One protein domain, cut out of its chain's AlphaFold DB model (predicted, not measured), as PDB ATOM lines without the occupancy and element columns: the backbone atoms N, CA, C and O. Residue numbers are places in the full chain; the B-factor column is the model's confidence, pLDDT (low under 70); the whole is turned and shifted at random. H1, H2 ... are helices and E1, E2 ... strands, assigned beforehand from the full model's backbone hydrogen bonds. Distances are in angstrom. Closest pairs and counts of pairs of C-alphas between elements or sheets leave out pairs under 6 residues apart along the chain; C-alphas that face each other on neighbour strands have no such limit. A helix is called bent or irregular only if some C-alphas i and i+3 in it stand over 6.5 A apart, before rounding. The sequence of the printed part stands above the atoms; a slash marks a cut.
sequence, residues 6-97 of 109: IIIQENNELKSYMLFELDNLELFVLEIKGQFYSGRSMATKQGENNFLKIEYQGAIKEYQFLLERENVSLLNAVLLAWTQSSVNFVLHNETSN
ATOM      1  N   ILE A   6     136.377 248.584 192.880       87.12
ATOM      2  CA  ILE A   6     136.294 247.286 192.219       87.12
ATOM      3  C   ILE A   6     135.428 246.390 193.091       87.12
ATOM      4  O   ILE A   6     135.675 246.256 194.289       87.12
ATOM      5  N   ILE A   7     134.410 245.784 192.486       89.38
ATOM      6  CA  ILE A   7     133.546 244.811 193.151       89.38
ATOM      7  C   ILE A   7     133.827 243.449 192.537       89.38
ATOM      8  O   ILE A   7     133.775 243.295 191.319       89.38
ATOM      9  N   ILE A   8     134.119 242.474 193.389       87.38
ATOM     10  CA  ILE A   8     134.433 241.107 192.993       87.38
ATOM     11  C   ILE A   8     133.470 240.176 193.705       87.38
ATOM     12  O   ILE A   8     133.341 240.233 194.927       87.38
ATOM     13  N   GLN A   9     132.798 239.324 192.937       85.94
ATOM     14  CA  GLN A   9     131.972 238.259 193.483       85.94
ATOM     15  C   GLN A   9     132.779 236.961 193.502       85.94
ATOM     16  O   GLN A   9     133.129 236.434 192.451       85.94
ATOM     17  N   GLU A  10     133.055 236.435 194.691       82.44
ATOM     18  CA  GLU A  10     133.786 235.183 194.891       82.44
ATOM     19  C   GLU A  10     133.009 234.320 195.889       82.44
ATOM     20  O   GLU A  10     132.685 234.782 196.977       82.44
ATOM     21  N   ASN A  11     132.684 233.071 195.540       85.44
ATOM     22  CA  ASN A  11     131.987 232.128 196.434       85.44
ATOM     23  C   ASN A  11     130.687 232.674 197.073       85.44
ATOM     24  O   ASN A  11     130.390 232.375 198.226       85.44
ATOM     25  N   ASN A  12     129.895 233.448 196.320       86.12
ATOM     26  CA  ASN A  12     128.691 234.171 196.781       86.12
ATOM     27  C   ASN A  12     128.943 235.333 197.759       86.12
ATOM     28  O   ASN A  12     127.985 235.932 198.245       86.12
ATOM     29  N   GLU A  13     130.198 235.702 197.998       88.44
ATOM     30  CA  GLU A  13     130.567 236.900 198.743       88.44
ATOM     31  C   GLU A  13     130.913 238.039 197.784       88.44
ATOM     32  O   GLU A  13     131.585 237.842 196.770       88.44
ATOM     33  N   LEU A  14     130.463 239.250 198.117       91.50
ATOM     34  CA  LEU A  14     130.858 240.469 197.420       91.50
ATOM     35  C   LEU A  14     131.992 241.142 198.184       91.50
ATOM     36  O   LEU A  14     131.811 241.617 199.306       91.50
ATOM     37  N   LYS A  15     133.153 241.218 197.546       90.00
ATOM     38  CA  LYS A  15     134.321 241.954 198.023       90.00
ATOM     39  C   LYS A  15     134.390 243.288 197.303       90.00
ATOM     40  O   LYS A  15     134.155 243.363 196.099       90.00
ATOM     41  N   SER A  16     134.696 244.343 198.045       91.25
ATOM     42  CA  SER A  16     134.784 245.704 197.521       91.25
ATOM     43  C   SER A  16     136.149 246.279 197.854       91.25
ATOM     44  O   SER A  16     136.523 246.319 199.022       91.25
ATOM     45  N   TYR A  17     136.847 246.767 196.836       89.12
ATOM     46  CA  TYR A  17     138.152 247.403 196.957       89.12
ATOM     47  C   TYR A  17     138.059 248.844 196.476       89.12
ATOM     48  O   TYR A  17     137.709 249.086 195.320       89.12
ATOM     49  N   MET A  18     138.346 249.805 197.350       89.44
ATOM     50  CA  MET A  18     138.396 251.215 196.965       89.44
ATOM     51  C   MET A  18     139.642 251.470 196.117       89.44
ATOM     52  O   MET A  18     140.742 251.121 196.533       89.44
ATOM     53  N   LEU A  19     139.489 252.101 194.945       86.25
ATOM     54  CA  LEU A  19     140.612 252.285 194.013       86.25
ATOM     55  C   LEU A  19     141.760 253.109 194.609       86.25
ATOM     56  O   LEU A  19     142.915 252.848 194.301       86.25
ATOM     57  N   PHE A  20     141.455 254.081 195.474       86.00
ATOM     58  CA  PHE A  20     142.466 254.932 196.111       86.00
ATOM     59  C   PHE A  20     143.264 254.224 197.217       86.00
ATOM     60  O   PHE A  20     144.262 254.766 197.680       86.00
ATOM     61  N   GLU A  21     142.810 253.053 197.664       87.88
ATOM     62  CA  GLU A  21     143.482 252.245 198.687       87.88
ATOM     63  C   GLU A  21     144.304 251.100 198.079       87.88
ATOM     64  O   GLU A  21     144.893 250.313 198.817       87.88
ATOM     65  N   LEU A  22     144.303 250.960 196.750       86.38
ATOM     66  CA  LEU A  22     145.083 249.933 196.073       86.38
ATOM     67  C   LEU A  22     146.541 250.371 195.967       86.38
ATOM     68  O   LEU A  22     146.836 251.450 195.454       86.38
ATOM     69  N   ASP A  23     147.440 249.495 196.402       86.56
ATOM     70  CA  ASP A  23     148.881 249.675 196.234       86.56
ATOM     71  C   ASP A  23     149.271 249.423 194.769       86.56
ATOM     72  O   ASP A  23     150.089 250.138 194.186       86.56
ATOM     73  N   ASN A  24     148.642 248.416 194.158       87.88
ATOM     74  CA  ASN A  24     148.842 248.046 192.765       87.88
ATOM     75  C   ASN A  24     147.588 247.369 192.185       87.88
ATOM     76  O   ASN A  24     146.845 246.669 192.881       87.88
ATOM     77  N   LEU A  25     147.374 247.563 190.886       89.06
ATOM     78  CA  LEU A  25     146.262 247.009 190.127       89.06
ATOM     79  C   LEU A  25     146.770 246.532 188.769       89.06
ATOM     80  O   LEU A  25     147.203 247.331 187.943       89.06
ATOM     81  N   GLU A  26     146.689 245.232 188.515       89.94
ATOM     82  CA  GLU A  26     147.114 244.640 187.251       89.94
ATOM     83  C   GLU A  26     145.974 243.823 186.639       89.94
ATOM     84  O   GLU A  26     145.340 243.007 187.310       89.94
ATOM     85  N   LEU A  27     145.723 244.023 185.348       86.12
ATOM     86  CA  LEU A  27     144.745 243.263 184.582       86.12
ATOM     87  C   LEU A  27     145.452 242.446 183.505       86.12
ATOM     88  O   LEU A  27     146.138 243.005 182.650       86.12
ATOM     89  N   PHE A  28     145.223 241.138 183.512       87.06
ATOM     90  CA  PHE A  28     145.781 240.200 182.548       87.06
ATOM     91  C   PHE A  28     144.671 239.682 181.636       87.06
ATOM     92  O   PHE A  28     143.778 238.952 182.070       87.06
ATOM     93  N   VAL A  29     144.728 240.068 180.361       82.25
ATOM     94  CA  VAL A  29     143.820 239.621 179.300       82.25
ATOM     95  C   VAL A  29     144.624 238.740 178.344       82.25
ATOM     96  O   VAL A  29     145.275 239.226 177.419       82.25
ATOM     97  N   LEU A  30     144.637 237.437 178.621       72.19
ATOM     98  CA  LEU A  30     145.565 236.487 178.007       72.19
ATOM     99  C   LEU A  30     144.959 235.708 176.832       72.19
ATOM    100  O   LEU A  30     145.660 235.440 175.862       72.19
ATOM    101  N   GLU A  31     143.665 235.363 176.864       61.59
ATOM    102  CA  GLU A  31     143.041 234.583 175.782       61.59
ATOM    103  C   GLU A  31     141.577 234.976 175.510       61.59
ATOM    104  O   GLU A  31     140.711 234.887 176.382       61.59
ATOM    105  N   ILE A  32     141.265 235.315 174.253       55.69
ATOM    106  CA  ILE A  32     139.893 235.359 173.720       55.69
ATOM    107  C   ILE A  32     139.801 234.272 172.636       55.69
ATOM    108  O   ILE A  32     140.060 234.535 171.465       55.69
ATOM    109  N   LYS A  33     139.489 233.020 173.004       48.38
ATOM    110  CA  LYS A  33     139.366 231.908 172.041       48.38
ATOM    111  C   LYS A  33     137.915 231.699 171.594       48.38
ATOM    112  O   LYS A  33     137.016 231.478 172.405       48.38
ATOM    113  N   GLY A  34     137.692 231.693 170.280       44.06
ATOM    114  CA  GLY A  34     136.495 231.126 169.655       44.06
ATOM    115  C   GLY A  34     136.858 229.846 168.911       44.06
ATOM    116  O   GLY A  34     137.664 229.902 167.990       44.06
ATOM    117  N   GLN A  35     136.293 228.693 169.289       39.31
ATOM    118  CA  GLN A  35     136.442 227.470 168.495       39.31
ATOM    119  C   GLN A  35     135.277 227.342 167.510       39.31
ATOM    120  O   GLN A  35     134.100 227.390 167.878       39.31
ATOM    121  N   PHE A  36     135.629 227.173 166.238       36.28
ATOM    122  CA  PHE A  36     134.690 226.944 165.149       36.28
ATOM    123  C   PHE A  36     134.489 225.435 164.961       36.28
ATOM    124  O   PHE A  36     135.389 224.736 164.498       36.28
ATOM    125  N   TYR A  37     133.315 224.909 165.314       41.91
ATOM    126  CA  TYR A  37     133.006 223.490 165.140       41.91
ATOM    127  C   TYR A  37     132.370 223.256 163.772       41.91
ATOM    128  O   TYR A  37     131.147 223.299 163.616       41.91
ATOM    129  N   SER A  38     133.226 222.987 162.779       39.66
ATOM    130  CA  SER A  38     132.882 222.328 161.505       39.66
ATOM    131  C   SER A  38     131.578 222.821 160.848       39.66
ATOM    132  O   SER A  38     130.759 222.024 160.389       39.66
ATOM    133  N   GLY A  39     131.353 224.141 160.843       46.66
ATOM    134  CA  GLY A  39     130.215 224.784 160.177       46.66
ATOM    135  C   GLY A  39     128.834 224.592 160.823       46.66
ATOM    136  O   GLY A  39     127.843 224.925 160.181       46.66
ATOM    137  N   ARG A  40     128.729 224.056 162.052       41.94
ATOM    138  CA  ARG A  40     127.428 223.808 162.723       41.94
ATOM    139  C   ARG A  40     127.234 224.550 164.041       41.94
ATOM    140  O   ARG A  40     126.095 224.805 164.418       41.94
ATOM    141  N   SER A  41     128.311 224.915 164.727       34.81
ATOM    142  CA  SER A  41     128.237 225.731 165.938       34.81
ATOM    143  C   SER A  41     129.569 226.426 166.216       34.81
ATOM    144  O   SER A  41     130.645 225.925 165.892       34.81
ATOM    145  N   MET A  42     129.496 227.613 166.809       34.12
ATOM    146  CA  MET A  42     130.644 228.282 167.410       34.12
ATOM    147  C   MET A  42     130.544 228.020 168.909       34.12
ATOM    148  O   MET A  42     129.546 228.395 169.519       34.12
ATOM    149  N   ALA A  43     131.529 227.336 169.486       42.44
ATOM    150  CA  ALA A  43     131.624 227.200 170.934       42.44
ATOM    151  C   ALA A  43     132.888 227.926 171.381       42.44
ATOM    152  O   ALA A  43     134.017 227.546 171.075       42.44
ATOM    153  N   THR A  44     132.688 229.043 172.054       43.69
ATOM    154  CA  THR A  44     133.743 229.828 172.670       43.69
ATOM    155  C   THR A  44     134.089 229.191 174.011       43.69
ATOM    156  O   THR A  44     133.324 229.297 174.963       43.69
ATOM    157  N   LYS A  45     135.247 228.532 174.118       44.47
ATOM    158  CA  LYS A  45     135.907 228.399 175.424       44.47
ATOM    159  C   LYS A  45     136.624 229.720 175.684       44.47
ATOM    160  O   LYS A  45     137.760 229.913 175.262       44.47
ATOM    161  N   GLN A  46     135.886 230.676 176.235       45.25
ATOM    162  CA  GLN A  46     136.377 232.023 176.516       45.25
ATOM    163  C   GLN A  46     137.348 232.000 177.708       45.25
ATOM    164  O   GLN A  46     137.187 231.201 178.619       45.25
ATOM    165  N   GLY A  47     138.354 232.876 177.698       53.66
ATOM    166  CA  GLY A  47     138.934 233.511 178.885       53.66
ATOM    167  C   GLY A  47     139.458 232.688 180.066       53.66
ATOM    168  O   GLY A  47     139.630 233.295 181.115       53.66
ATOM    169  N   GLU A  48     139.741 231.384 179.944       55.41
ATOM    170  CA  GLU A  48     140.138 230.515 181.080       55.41
ATOM    171  C   GLU A  48     141.402 231.002 181.839       55.41
ATOM    172  O   GLU A  48     141.637 230.569 182.962       55.41
ATOM    173  N   ASN A  49     142.176 231.942 181.278       71.88
ATOM    174  CA  ASN A  49     143.406 232.474 181.876       71.88
ATOM    175  C   ASN A  49     143.387 233.989 182.138       71.88
ATOM    176  O   ASN A  49     144.440 234.554 182.424       71.88
ATOM    177  N   ASN A  50     142.248 234.678 182.013       83.50
ATOM    178  CA  ASN A  50     142.221 236.095 182.381       83.50
ATOM    179  C   ASN A  50     142.141 236.225 183.900       83.50
ATOM    180  O   ASN A  50     141.385 235.507 184.558       83.50
ATOM    181  N   PHE A  51     142.902 237.159 184.462       88.12
ATOM    182  CA  PHE A  51     142.848 237.424 185.890       88.12
ATOM    183  C   PHE A  51     143.114 238.887 186.219       88.12
ATOM    184  O   PHE A  51     143.803 239.613 185.502       88.12
ATOM    185  N   LEU A  52     142.514 239.318 187.320       89.44
ATOM    186  CA  LEU A  52     142.743 240.604 187.948       89.44
ATOM    187  C   LEU A  52     143.606 240.378 189.180       89.44
ATOM    188  O   LEU A  52     143.226 239.616 190.070       89.44
ATOM    189  N   LYS A  53     144.743 241.055 189.247       92.94
ATOM    190  CA  LYS A  53     145.627 241.030 190.401       92.94
ATOM    191  C   LYS A  53     145.544 242.370 191.118       92.94
ATOM    192  O   LYS A  53     145.754 243.423 190.523       92.94
ATOM    193  N   ILE A  54     145.203 242.313 192.396       91.25
ATOM    194  CA  ILE A  54     145.053 243.472 193.269       91.25
ATOM    195  C   ILE A  54     146.047 243.330 194.410       91.25
ATOM    196  O   ILE A  54     146.080 242.293 195.074       91.25
ATOM    197  N   GLU A  55     146.817 244.379 194.662       91.19
ATOM    198  CA  GLU A  55     147.586 244.530 195.891       91.19
ATOM    199  C   GLU A  55     146.877 245.536 196.797       91.19
ATOM    200  O   GLU A  55     146.624 246.678 196.409       91.19
ATOM    201  N   TYR A  56     146.490 245.076 197.983       88.50
ATOM    202  CA  TYR A  56     145.734 245.858 198.953       88.50
ATOM    203  C   TYR A  56     146.287 245.617 200.352       88.50
ATOM    204  O   TYR A  56     146.271 244.479 200.830       88.50
ATOM    205  N   GLN A  57     146.750 246.680 201.013       89.75
ATOM    206  CA  GLN A  57     147.333 246.619 202.360       89.75
ATOM    207  C   GLN A  57     148.493 245.606 202.439       89.75
ATOM    208  O   GLN A  57     148.622 244.858 203.411       89.75
ATOM    209  N   GLY A  58     149.309 245.538 201.381       88.06
ATOM    210  CA  GLY A  58     150.421 244.586 201.256       88.06
ATOM    211  C   GLY A  58     150.019 243.125 201.003       88.06
ATOM    212  O   GLY A  58     150.883 242.247 200.985       88.06
ATOM    213  N   ALA A  59     148.729 242.830 200.808       90.75
ATOM    214  CA  ALA A  59     148.256 241.508 200.415       90.75
ATOM    215  C   ALA A  59     147.956 241.459 198.913       90.75
ATOM    216  O   ALA A  59     147.152 242.238 198.404       90.75
ATOM    217  N   ILE A  60     148.543 240.481 198.221       93.06
ATOM    218  CA  ILE A  60     148.265 240.215 196.807       93.06
ATOM    219  C   ILE A  60     147.088 239.240 196.702       93.06
ATOM    220  O   ILE A  60     147.069 238.187 197.346       93.06
ATOM    221  N   LYS A  61     146.100 239.596 195.883       91.38
ATOM    222  CA  LYS A  61     144.941 238.770 195.540       91.38
ATOM    223  C   LYS A  61     144.814 238.656 194.033       91.38
ATOM    224  O   LYS A  61     144.940 239.651 193.328       91.38
ATOM    225  N   GLU A  62     144.521 237.453 193.562       91.25
ATOM    226  CA  GLU A  62     144.304 237.156 192.150       91.25
ATOM    227  C   GLU A  62     142.893 236.613 191.959       91.25
ATOM    228  O   GLU A  62     142.456 235.725 192.689       91.25
ATOM    229  N   TYR A  63     142.189 237.162 190.974       86.88
ATOM    230  CA  TYR A  63     140.806 236.832 190.673       86.88
ATOM    231  C   TYR A  63     140.685 236.455 189.211       86.88
ATOM    232  O   TYR A  63     140.796 237.307 188.331       86.88
ATOM    233  N   GLN A  64     140.458 235.170 188.959       86.31
ATOM    234  CA  GLN A  64     140.199 234.678 187.614       86.31
ATOM    235  C   GLN A  64     138.815 235.122 187.151       86.31
ATOM    236  O   GLN A  64     137.856 235.107 187.925       86.31
ATOM    237  N   PHE A  65     138.702 235.507 185.884       81.62
ATOM    238  CA  PHE A  65     137.422 235.887 185.305       81.62
ATOM    239  C   PHE A  65     137.301 235.442 183.853       81.62
ATOM    240  O   PHE A  65     138.272 235.374 183.103       81.62
ATOM    241  N   LEU A  66     136.065 235.188 183.440       79.19
ATOM    242  CA  LEU A  66     135.733 234.918 182.052       79.19
ATOM    243  C   LEU A  66     135.508 236.240 181.314       79.19
ATOM    244  O   LEU A  66     134.732 237.074 181.776       79.19
ATOM    245  N   LEU A  67     136.146 236.426 180.154       77.62
ATOM    246  CA  LEU A  67     135.846 237.555 179.271       77.62
ATOM    247  C   LEU A  67     135.109 237.068 178.031       77.62
ATOM    248  O   LEU A  67     135.709 236.513 177.107       77.62
ATOM    249  N   GLU A  68     133.802 237.298 178.015       74.88
ATOM    250  CA  GLU A  68     132.969 237.003 176.856       74.88
ATOM    251  C   GLU A  68     133.100 238.088 175.778       74.88
ATOM    252  O   GLU A  68     133.447 239.236 176.067       74.88
ATOM    253  N   ARG A  69     132.829 237.737 174.515       72.12
ATOM    254  CA  ARG A  69     133.070 238.619 173.358       72.12
ATOM    255  C   ARG A  69     132.209 239.882 173.431       72.12
ATOM    256  O   ARG A  69     132.687 240.969 173.119       72.12
ATOM    257  N   GLU A  70     130.961 239.732 173.852       75.06
ATOM    258  CA  GLU A  70     130.000 240.810 174.091       75.06
ATOM    259  C   GLU A  70     130.465 241.801 175.165       75.06
ATOM    260  O   GLU A  70     130.145 242.985 175.086       75.06
ATOM    261  N   ASN A  71     131.278 241.342 176.120       77.44
ATOM    262  CA  ASN A  71     131.738 242.134 177.258       77.44
ATOM    263  C   ASN A  71     133.089 242.825 177.002       77.44
ATOM    264  O   ASN A  71     133.532 243.630 177.819       77.44
ATOM    265  N   VAL A  72     133.735 242.580 175.853       79.38
ATOM    266  CA  VAL A  72     135.011 243.225 175.483       79.38
ATOM    267  C   VAL A  72     134.860 244.745 175.375       79.38
ATOM    268  O   VAL A  72     135.719 245.491 175.844       79.38
ATOM    269  N   SER A  73     133.761 245.226 174.789       75.69
ATOM    270  CA  SER A  73     133.494 246.666 174.663       75.69
ATOM    271  C   SER A  73     133.266 247.326 176.025       75.69
ATOM    272  O   SER A  73     133.749 248.435 176.253       75.69
ATOM    273  N   LEU A  74     132.589 246.626 176.943       80.56
ATOM    274  CA  LEU A  74     132.384 247.066 178.321       80.56
ATOM    275  C   LEU A  74     133.713 247.155 179.071       80.56
ATOM    276  O   LEU A  74     133.981 248.175 179.703       80.56
ATOM    277  N   LEU A  75     134.574 246.139 178.952       83.81
ATOM    278  CA  LEU A  75     135.905 246.171 179.555       83.81
ATOM    279  C   LEU A  75     136.725 247.352 179.021       83.81
ATOM    280  O   LEU A  75     137.312 248.092 179.805       83.81
ATOM    281  N   ASN A  76     136.710 247.589 177.707       82.50
ATOM    282  CA  ASN A  76     137.405 248.730 177.114       82.50
ATOM    283  C   ASN A  76     136.886 250.075 177.655       82.50
ATOM    284  O   ASN A  76     137.674 250.967 177.960       82.50
ATOM    285  N   ALA A  77     135.570 250.216 177.835       80.81
ATOM    286  CA  ALA A  77     134.984 251.413 178.434       80.81
ATOM    287  C   ALA A  77     135.436 251.619 179.893       80.81
ATOM    288  O   ALA A  77     135.720 252.750 180.287       80.81
ATOM    289  N   VAL A  78     135.556 250.541 180.678       84.88
ATOM    290  CA  VAL A  78     136.087 250.595 182.051       84.88
ATOM    291  C   VAL A  78     137.548 251.041 182.058       84.88
ATOM    292  O   VAL A  78     137.892 251.957 182.804       84.88
ATOM    293  N   LEU A  79     138.392 250.461 181.201       85.50
ATOM    294  CA  LEU A  79     139.809 250.827 181.106       85.50
ATOM    295  C   LEU A  79     139.987 252.294 180.698       85.50
ATOM    296  O   LEU A  79     140.767 253.014 181.317       85.50
ATOM    297  N   LEU A  80     139.205 252.771 179.724       82.69
ATOM    298  CA  LEU A  80     139.188 254.183 179.337       82.69
ATOM    299  C   LEU A  80     138.771 255.088 180.502       82.69
ATOM    300  O   LEU A  80     139.403 256.119 180.733       82.69
ATOM    301  N   ALA A  81     137.741 254.704 181.259       82.25
ATOM    302  CA  ALA A  81     137.293 255.461 182.423       82.25
ATOM    303  C   ALA A  81     138.359 255.505 183.532       82.25
ATOM    304  O   ALA A  81     138.539 256.547 184.167       82.25
ATOM    305  N   TRP A  82     139.095 254.409 183.746       84.31
ATOM    306  CA  TRP A  82     140.220 254.350 184.683       84.31
ATOM    307  C   TRP A  82     141.360 255.270 184.253       84.31
ATOM    308  O   TRP A  82     141.814 256.082 185.059       84.31
ATOM    309  N   THR A  83     141.743 255.244 182.973       82.00
ATOM    310  CA  THR A  83     142.751 256.162 182.422       82.00
ATOM    311  C   THR A  83     142.328 257.625 182.578       82.00
ATOM    312  O   THR A  83     143.116 258.448 183.036       82.00
ATOM    313  N   GLN A  84     141.074 257.962 182.262       82.25
ATOM    314  CA  GLN A  84     140.546 259.328 182.405       82.25
ATOM    315  C   GLN A  84     140.477 259.790 183.866       82.25
ATOM    316  O   GLN A  84     140.615 260.979 184.146       82.25
ATOM    317  N   SER A  85     140.288 258.853 184.794       80.00
ATOM    318  CA  SER A  85     140.220 259.124 186.234       80.00
ATOM    319  C   SER A  85     141.585 259.079 186.926       80.00
ATOM    320  O   SER A  85     141.634 259.176 188.148       80.00
ATOM    321  N   SER A  86     142.686 258.943 186.175       82.06
ATOM    322  CA  SER A  86     144.045 258.798 186.725       82.06
ATOM    323  C   SER A  86     144.192 257.624 187.705       82.06
ATOM    324  O   SER A  86     144.978 257.685 188.649       82.06
ATOM    325  N   VAL A  87     143.429 256.550 187.494       80.75
ATOM    326  CA  VAL A  87     143.620 255.289 188.215       80.75
ATOM    327  C   VAL A  87     144.877 254.633 187.656       80.75
ATOM    328  O   VAL A  87     144.966 254.390 186.452       80.75
ATOM    329  N   ASN A  88     145.844 254.342 188.522       82.94
ATOM    330  CA  ASN A  88     147.054 253.632 188.127       82.94
ATOM    331  C   ASN A  88     146.742 252.140 187.990       82.94
ATOM    332  O   ASN A  88     146.335 251.502 188.957       82.94
ATOM    333  N   PHE A  89     146.934 251.591 186.793       86.31
ATOM    334  CA  PHE A  89     146.837 250.156 186.546       86.31
ATOM    335  C   PHE A  89     147.837 249.719 185.478       86.31
ATOM    336  O   PHE A  89     148.244 250.514 184.627       86.31
ATOM    337  N   VAL A  90     148.196 248.439 185.494       86.88
ATOM    338  CA  VAL A  90     148.985 247.794 184.442       86.88
ATOM    339  C   VAL A  90     148.074 246.871 183.641       86.88
ATOM    340  O   VAL A  90     147.380 246.031 184.210       86.88
ATOM    341  N   LEU A  91     148.065 247.024 182.319       85.19
ATOM    342  CA  LEU A  91     147.360 246.120 181.413       85.19
ATOM    343  C   LEU A  91     148.363 245.201 180.721       85.19
ATOM    344  O   LEU A  91     149.198 245.664 179.947       85.19
ATOM    345  N   HIS A  92     148.217 243.901 180.945       84.19
ATOM    346  CA  HIS A  92     148.935 242.855 180.225       84.19
ATOM    347  C   HIS A  92     147.979 242.240 179.207       84.19
ATOM    348  O   HIS A  92     147.013 241.573 179.580       84.19
ATOM    349  N   ASN A  93     148.205 242.505 177.921       75.25
ATOM    350  CA  ASN A  93     147.325 242.053 176.848       75.25
ATOM    351  C   ASN A  93     148.087 241.200 175.823       75.25
ATOM    352  O   ASN A  93     148.799 241.728 174.972       75.25
ATOM    353  N   GLU A  94     147.883 239.884 175.874       64.75
ATOM    354  CA  GLU A  94     148.485 238.931 174.926       64.75
ATOM    355  C   GLU A  94     147.613 238.701 173.681       64.75
ATOM    356  O   GLU A  94     148.060 238.103 172.701       64.75
ATOM    357  N   THR A  95     146.378 239.223 173.646       59.03
ATOM    358  CA  THR A  95     145.497 239.057 172.473       59.03
ATOM    359  C   THR A  95     146.061 239.732 171.217       59.03
ATOM    360  O   THR A  95     145.828 239.249 170.112       59.03
ATOM    361  N   SER A  96     146.883 240.774 171.368       49.38
ATOM    362  CA  SER A  96     147.592 241.452 170.273       49.38
ATOM    363  C   SER A  96     148.623 240.574 169.554       49.38
ATOM    364  O   SER A  96     148.886 240.809 168.377       49.38
ATOM    365  N   ASN A  97     149.175 239.550 170.214       42.03
ATOM    366  CA  ASN A  97     150.201 238.684 169.621       42.03
ATOM    367  C   ASN A  97     149.620 237.595 168.700       42.03
ATOM    368  O   ASN A  97     150.341 237.084 167.850       42.03
TER     369      ASN A  97
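Overview. This is residues 6 to 97 of the 109 residues of an uncharacterized protein of Chitinophaga costaii (UniProt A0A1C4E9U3). A four-stranded sheet, E7, E6, E3 and E8, forms a wall, with the hairpin E1 and E2 and the helix H1 set off to the same side of it, H1 loosely so and not on the sheet. A second hairpin, E4 and E5, makes the far end of a thin arm that continues the longest axis beyond the ends of E3 and E6. The printed part has 92 residues, with eight named strands and one named helix in the order E1 E2 E3 E4 E5 E6 E7 H1 E8. The sheet is mixed, in the order E7, E6, E3, E8, and the class is mixed, helices and strands. The whole is elongated, 50 by 31 by 20 A, and only just loose, close to compact, with a radius of gyration of the C-alphas of 15.0 A.

Arrangement. Start at the inner strand E3, residues 22 to 29. E6, residues 51 to 56, is its antiparallel neighbour at 174 degrees, with N 53 and O 26 at 2.8 A. The edge strand E7, residues 59 to 64, forms a hairpin with E6, with N 54 and O 61 at 2.8 A. On the other side of E3 find the edge strand E8, residues 90 to 93, parallel at 8 degrees, with N 92 and O 27 at 2.8 A. H1, residues 69 to 84, joins E7 to E8 in a split strand-helix-strand unit, two strands running the same way with E6 and E3 between them; its crossover is right-handed. H1 is apart from E3 and E6. It is only just irregular, C-alphas 70 and 73 being 6.8 A apart, and 10 of its 12 O i to N i+4 pairs are within hydrogen-bond range. The hairpin of E1, residues 6 to 10, and E2, residues 13 to 18, has N 8 and O 15 at 2.9 A. The closest C-alphas of E2 and E6 are those of Tyr 17 and Tyr 56, 8.0 A apart. The hairpin of E4, residues 35 to 37, and E5, residues 41 to 43, has N 37 and O 41 at 2.9 A; E4 is apart from E3, and E5 from E6.

Along the chain. Find C-alpha 6 at (136.294, 247.286, 192.219), where E1 begins. E3 runs 19.7 A from C-alpha 22 at (145.083, 249.933, 196.073), E2 measures 16.4 A, E7 16.6 A and E6 15.8 A. H1 runs 23.8 A, and E8 ends at C-alpha 93, (147.325, 242.053, 176.848).

Size, cuts and confidence. Look to Gly 39 and Gln 57 for the two C-alphas farthest apart, 50.5 A. The printed part has no cut and no long link. The model's pLDDT is under 70 at residues 31 to 48 and 94 to 97.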